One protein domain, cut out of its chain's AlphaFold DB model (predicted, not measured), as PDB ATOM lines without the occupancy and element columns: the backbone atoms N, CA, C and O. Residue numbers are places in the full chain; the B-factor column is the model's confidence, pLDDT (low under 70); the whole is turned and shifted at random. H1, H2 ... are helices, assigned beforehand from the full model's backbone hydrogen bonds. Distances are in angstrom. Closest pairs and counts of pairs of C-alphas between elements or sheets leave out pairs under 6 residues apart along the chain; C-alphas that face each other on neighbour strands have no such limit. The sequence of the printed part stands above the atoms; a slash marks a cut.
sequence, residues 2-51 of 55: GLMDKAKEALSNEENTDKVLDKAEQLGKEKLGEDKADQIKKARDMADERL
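Overview. This is residues 2 to 51 of the 55 residues of the protein "Antitoxin" of Corynebacterium amycolatum (UniProt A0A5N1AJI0). A short helix, H1, and a long one, H2, meet near their ends as an L, with H2 kinked part of the way along its length. The 50 printed residues, with two named helices, H1 then H2, and no named strand, are all helix in class. The whole is extended, with a radius of gyration of the C-alphas of 17.3 A, and spans 48 by 21 by 13 A, a rod.

Along the chain. H1, residues 3 to 11, begins with C-alpha 3 at (151.690, 174.394, 164.377). H2, residues 14 to 51, is 46.0 A from first to last C-alpha and ends with C-alpha 51 at (177.327, 207.931, 143.719). It has a kink of 45 degrees near residue 33.

Arrangement. H1 and H2 only just touch, with 3 pairs of C-alphas within 8 A, and only at the corner by their tight link. The closest C-alphas are those of Leu 11 and Thr 17, 5.0 A apart; H2 touches H1 with residues 16 to 17 alone. Their lines are about perpendicular, at 81 degrees. Each O i to N i+4 pair is within hydrogen-bond range in H1, and 33 of 34 in H2.

Size, cuts and confidence. The C-alphas farthest apart, of Gly 2 and Leu 51, are 49.3 A apart. Residues 37 to 51 of H2 stand free. The printed part has no cut. Its mean pLDDT is 73.6; residues 10 to 11, 14, 28 to 29 and 31 to 38 are under 70.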
ATOM      1  N   GLY A   2     152.941 171.366 168.080       81.88
ATOM      2  CA  GLY A   2     152.538 172.724 167.724       81.88
ATOM      3  C   GLY A   2     152.338 172.879 166.215       81.88
ATOM      4  O   GLY A   2     152.717 172.012 165.430       81.88
ATOM      5  N   LEU A   3     151.780 174.017 165.797       76.56
ATOM      6  CA  LEU A   3     151.690 174.394 164.377       76.56
ATOM      7  C   LEU A   3     153.059 174.351 163.677       76.56
ATOM      8  O   LEU A   3     153.141 173.928 162.529       76.56
ATOM      9  N   MET A   4     154.125 174.713 164.398       76.62
ATOM     10  CA  MET A   4     155.507 174.580 163.933       76.62
ATOM     11  C   MET A   4     155.901 173.130 163.643       76.62
ATOM     12  O   MET A   4     156.521 172.890 162.617       76.62
ATOM     13  N   ASP A   5     155.521 172.168 164.489       79.75
ATOM     14  CA  ASP A   5     155.845 170.753 164.262       79.75
ATOM     15  C   ASP A   5     155.132 170.217 163.020       79.75
ATOM     16  O   ASP A   5     155.755 169.554 162.203       79.75
ATOM     17  N   LYS A   6     153.854 170.575 162.821       75.44
ATOM     18  CA  LYS A   6     153.111 170.213 161.601       75.44
ATOM     19  C   LYS A   6     153.688 170.860 160.346       75.44
ATOM     20  O   LYS A   6     153.725 170.218 159.306       75.44
ATOM     21  N   ALA A   7     154.133 172.115 160.434       72.44
ATOM     22  CA  ALA A   7     154.815 172.776 159.326       72.44
ATOM     23  C   ALA A   7     156.150 172.089 159.016       72.44
ATOM     24  O   ALA A   7     156.458 171.861 157.854       72.44
ATOM     25  N   LYS A   8     156.912 171.698 160.043       71.19
ATOM     26  CA  LYS A   8     158.172 170.965 159.890       71.19
ATOM     27  C   LYS A   8     157.956 169.581 159.284       71.19
ATOM     28  O   LYS A   8     158.685 169.207 158.385       71.19
ATOM     29  N   GLU A   9     156.935 168.859 159.730       75.38
ATOM     30  CA  GLU A   9     156.566 167.537 159.213       75.38
ATOM     31  C   GLU A   9     156.060 167.615 157.765       75.38
ATOM     32  O   GLU A   9     156.448 166.804 156.929       75.38
ATOM     33  N   ALA A  10     155.278 168.648 157.435       69.00
ATOM     34  CA  ALA A  10     154.868 168.934 156.063       69.00
ATOM     35  C   ALA A  10     156.054 169.315 155.162       69.00
ATOM     36  O   ALA A  10     156.060 168.930 153.999       69.00
ATOM     37  N   LEU A  11     157.051 170.026 155.707       67.69
ATOM     38  CA  LEU A  11     158.304 170.376 155.027       67.69
ATOM     39  C   LEU A  11     159.321 169.217 154.981       67.69
ATOM     40  O   LEU A  11     160.239 169.237 154.166       67.69
ATOM     41  N   SER A  12     159.189 168.201 155.832       73.25
ATOM     42  CA  SER A  12     160.019 166.988 155.801       73.25
ATOM     43  C   SER A  12     159.499 165.933 154.826       73.25
ATOM     44  O   SER A  12     160.183 164.943 154.585       73.25
ATOM     45  N   ASN A  13     158.309 166.129 154.258       75.75
ATOM     46  CA  ASN A  13     157.772 165.269 153.218       75.75
ATOM     47  C   ASN A  13     158.219 165.807 151.852       75.75
ATOM     48  O   ASN A  13     157.539 166.647 151.265       75.75
ATOM     49  N   GLU A  14     159.385 165.339 151.401       63.69
ATOM     50  CA  GLU A  14     160.120 165.771 150.197       63.69
ATOM     51  C   GLU A  14     159.197 166.078 149.004       63.69
ATOM     52  O   GLU A  14     159.268 167.154 148.421       63.69
ATOM     53  N   GLU A  15     158.219 165.208 148.728       71.69
ATOM     54  CA  GLU A  15     157.324 165.351 147.573       71.69
ATOM     55  C   GLU A  15     156.352 166.544 147.669       71.69
ATOM     56  O   GLU A  15     156.001 167.165 146.662       71.69
ATOM     57  N   ASN A  16     155.891 166.876 148.877       73.88
ATOM     58  CA  ASN A  16     155.052 168.055 149.105       73.88
ATOM     59  C   ASN A  16     155.900 169.317 149.246       73.88
ATOM     60  O   ASN A  16     155.479 170.387 148.808       73.88
ATOM     61  N   THR A  17     157.084 169.191 149.837       73.44
ATOM     62  CA  THR A  17     158.029 170.289 150.010       73.44
ATOM     63  C   THR A  17     158.524 170.808 148.678       73.44
ATOM     64  O   THR A  17     158.455 172.014 148.476       73.44
ATOM     65  N   ASP A  18     158.922 169.937 147.751       74.56
ATOM     66  CA  ASP A  18     159.373 170.346 146.418       74.56
ATOM     67  C   ASP A  18     158.266 171.067 145.657       74.56
ATOM     68  O   ASP A  18     158.464 172.181 145.192       74.56
ATOM     69  N   LYS A  19     157.042 170.524 145.638       77.50
ATOM     70  CA  LYS A  19     155.903 171.178 144.967       77.50
ATOM     71  C   LYS A  19     155.559 172.538 145.578       77.50
ATOM     72  O   LYS A  19     155.152 173.455 144.864       77.50
ATOM     73  N   VAL A  20     155.666 172.676 146.901       81.19
ATOM     74  CA  VAL A  20     155.402 173.941 147.601       81.19
ATOM     75  C   VAL A  20     156.537 174.934 147.379       81.19
ATOM     76  O   VAL A  20     156.252 176.106 147.144       81.19
ATOM     77  N   LEU A  21     157.790 174.483 147.420       79.62
ATOM     78  CA  LEU A  21     158.965 175.304 147.152       79.62
ATOM     79  C   LEU A  21     158.991 175.758 145.696       79.62
ATOM     80  O   LEU A  21     159.111 176.953 145.486       79.62
ATOM     81  N   ASP A  22     158.747 174.884 144.718       81.88
ATOM     82  CA  ASP A  22     158.638 175.243 143.297       81.88
ATOM     83  C   ASP A  22     157.550 176.289 143.068       81.88
ATOM     84  O   ASP A  22     157.742 177.258 142.338       81.88
ATOM     85  N   LYS A  23     156.397 176.141 143.727       81.44
ATOM     86  CA  LYS A  23     155.294 177.096 143.586       81.44
ATOM     87  C   LYS A  23     155.573 178.411 144.308       81.44
ATOM     88  O   LYS A  23     155.209 179.471 143.809       81.44
ATOM     89  N   ALA A  24     156.222 178.365 145.469       78.19
ATOM     90  CA  ALA A  24     156.680 179.552 146.182       78.19
ATOM     91  C   ALA A  24     157.801 180.265 145.417       78.19
ATOM     92  O   ALA A  24     157.848 181.491 145.411       78.19
ATOM     93  N   GLU A  25     158.665 179.520 144.735       72.81
ATOM     94  CA  GLU A  25     159.743 180.031 143.903       72.81
ATOM     95  C   GLU A  25     159.209 180.568 142.573       72.81
ATOM     96  O   GLU A  25     159.689 181.599 142.124       72.81
ATOM     97  N   GLN A  26     158.172 179.965 141.981       78.50
ATOM     98  CA  GLN A  26     157.446 180.519 140.833       78.50
ATOM     99  C   GLN A  26     156.701 181.794 141.203       78.50
ATOM    100  O   GLN A  26     156.896 182.805 140.546       78.50
ATOM    101  N   LEU A  27     155.918 181.800 142.286       76.38
ATOM    102  CA  LEU A  27     155.246 183.015 142.764       76.38
ATOM    103  C   LEU A  27     156.258 184.082 143.184       76.38
ATOM    104  O   LEU A  27     156.045 185.270 142.960       76.38
ATOM    105  N   GLY A  28     157.369 183.648 143.775       69.56
ATOM    106  CA  GLY A  28     158.525 184.466 144.073       69.56
ATOM    107  C   GLY A  28     159.128 185.044 142.802       69.56
ATOM    108  O   GLY A  28     159.318 186.239 142.755       69.56
ATOM    109  N   LYS A  29     159.385 184.266 141.754       67.94
ATOM    110  CA  LYS A  29     159.955 184.735 140.480       67.94
ATOM    111  C   LYS A  29     158.971 185.525 139.622       67.94
ATOM    112  O   LYS A  29     159.417 186.405 138.913       67.94
ATOM    113  N   GLU A  30     157.672 185.270 139.673       70.12
ATOM    114  CA  GLU A  30     156.671 186.093 138.981       70.12
ATOM    115  C   GLU A  30     156.540 187.438 139.681       70.12
ATOM    116  O   GLU A  30     156.747 188.479 139.067       70.12
ATOM    117  N   LYS A  31     156.305 187.435 141.000       65.75
ATOM    118  CA  LYS A  31     156.176 188.688 141.745       65.75
ATOM    119  C   LYS A  31     157.501 189.421 141.845       65.75
ATOM    120  O   LYS A  31     157.577 190.574 141.471       65.75
ATOM    121  N   LEU A  32     158.552 188.762 142.323       63.31
ATOM    122  CA  LEU A  32     159.883 189.349 142.492       63.31
ATOM    123  C   LEU A  32     160.687 189.393 141.192       63.31
ATOM    124  O   LEU A  32     161.702 190.056 141.197       63.31
ATOM    125  N   GLY A  33     160.356 188.702 140.107       63.19
ATOM    126  CA  GLY A  33     161.096 188.849 138.843       63.19
ATOM    127  C   GLY A  33     160.708 190.130 138.123       63.19
ATOM    128  O   GLY A  33     161.596 190.878 137.719       63.19
ATOM    129  N   GLU A  34     159.408 190.424 138.052       61.66
ATOM    130  CA  GLU A  34     158.915 191.726 137.593       61.66
ATOM    131  C   GLU A  34     159.246 192.825 138.621       61.66
ATOM    132  O   GLU A  34     159.933 193.782 138.266       61.66
ATOM    133  N   ASP A  35     158.923 192.660 139.917       63.97
ATOM    134  CA  ASP A  35     159.243 193.694 140.918       63.97
ATOM    135  C   ASP A  35     160.746 193.845 141.177       63.97
ATOM    136  O   ASP A  35     161.192 194.970 141.357       63.97
ATOM    137  N   LYS A  36     161.576 192.786 141.228       64.88
ATOM    138  CA  LYS A  36     163.026 192.974 141.471       64.88
ATOM    139  C   LYS A  36     163.750 193.479 140.249       64.88
ATOM    140  O   LYS A  36     164.765 194.126 140.452       64.88
ATOM    141  N   ALA A  37     163.309 193.217 139.022       64.56
ATOM    142  CA  ALA A  37     163.917 193.890 137.880       64.56
ATOM    143  C   ALA A  37     163.747 195.410 138.029       64.56
ATOM    144  O   ALA A  37     164.733 196.145 137.947       64.56
ATOM    145  N   ASP A  38     162.540 195.859 138.383       66.94
ATOM    146  CA  ASP A  38     162.255 197.258 138.690       66.94
ATOM    147  C   ASP A  38     162.956 197.751 139.961       66.94
ATOM    148  O   ASP A  38     163.528 198.836 139.951       66.94
ATOM    149  N   GLN A  39     163.013 196.972 141.044       73.06
ATOM    150  CA  GLN A  39     163.710 197.376 142.269       73.06
ATOM    151  C   GLN A  39     165.225 197.399 142.097       73.06
ATOM    152  O   GLN A  39     165.866 198.282 142.650       73.06
ATOM    153  N   ILE A  40     165.814 196.478 141.333       72.00
ATOM    154  CA  ILE A  40     167.245 196.474 141.010       72.00
ATOM    155  C   ILE A  40     167.562 197.654 140.102       72.00
ATOM    156  O   ILE A  40     168.562 198.329 140.333       72.00
ATOM    157  N   LYS A  41     166.720 197.940 139.103       75.50
ATOM    158  CA  LYS A  41     166.883 199.111 138.241       75.50
ATOM    159  C   LYS A  41     166.759 200.400 139.048       75.50
ATOM    160  O   LYS A  41     167.664 201.214 139.008       75.50
ATOM    161  N   LYS A  42     165.733 200.522 139.888       77.94
ATOM    162  CA  LYS A  42     165.514 201.675 140.766       77.94
ATOM    163  C   LYS A  42     166.598 201.818 141.835       77.94
ATOM    164  O   LYS A  42     166.958 202.932 142.184       77.94
ATOM    165  N   ALA A  43     167.127 200.714 142.358       80.38
ATOM    166  CA  ALA A  43     168.248 200.725 143.293       80.38
ATOM    167  C   ALA A  43     169.555 201.111 142.597       80.38
ATOM    168  O   ALA A  43     170.346 201.834 143.188       80.38
ATOM    169  N   ARG A  44     169.774 200.666 141.353       77.94
ATOM    170  CA  ARG A  44     170.901 201.104 140.523       77.94
ATOM    171  C   ARG A  44     170.774 202.583 140.185       77.94
ATOM    172  O   ARG A  44     171.748 203.284 140.373       77.94
ATOM    173  N   ASP A  45     169.601 203.043 139.765       81.56
ATOM    174  CA  ASP A  45     169.340 204.450 139.455       81.56
ATOM    175  C   ASP A  45     169.510 205.312 140.712       81.56
ATOM    176  O   ASP A  45     170.187 206.325 140.666       81.56
ATOM    177  N   MET A  46     169.003 204.877 141.874       80.75
ATOM    178  CA  MET A  46     169.254 205.565 143.145       80.75
ATOM    179  C   MET A  46     170.728 205.527 143.552       80.75
ATOM    180  O   MET A  46     171.217 206.489 144.130       80.75
ATOM    181  N   ALA A  47     171.438 204.427 143.309       81.00
ATOM    182  CA  ALA A  47     172.865 204.344 143.590       81.00
ATOM    183  C   ALA A  47     173.662 205.255 142.650       81.00
ATOM    184  O   ALA A  47     174.566 205.925 143.123       81.00
ATOM    185  N   ASP A  48     173.302 205.334 141.372       77.31
ATOM    186  CA  ASP A  48     173.893 206.235 140.379       77.31
ATOM    187  C   ASP A  48     173.570 207.701 140.698       77.31
ATOM    188  O   ASP A  48     174.436 208.553 140.633       77.31
ATOM    189  N   GLU A  49     172.369 208.010 141.184       77.44
ATOM    190  CA  GLU A  49     172.005 209.359 141.641       77.44
ATOM    191  C   GLU A  49     172.740 209.753 142.939       77.44
ATOM    192  O   GLU A  49     172.948 210.929 143.220       77.44
ATOM    193  N   ARG A  50     173.142 208.771 143.757       71.56
ATOM    194  CA  ARG A  50     173.853 208.992 145.030       71.56
ATOM    195  C   ARG A  50     175.375 208.930 144.907       71.56
ATOM    196  O   ARG A  50     176.050 209.539 145.730       71.56
ATOM    197  N   LEU A  51     175.898 208.163 143.954       70.25
ATOM    198  CA  LEU A  51     177.327 207.931 143.719       70.25
ATOM    199  C   LEU A  51     177.835 208.636 142.453       70.25
ATOM    200  O   LEU A  51     179.034 208.827 142.318       70.25
TER     201      LEU A  51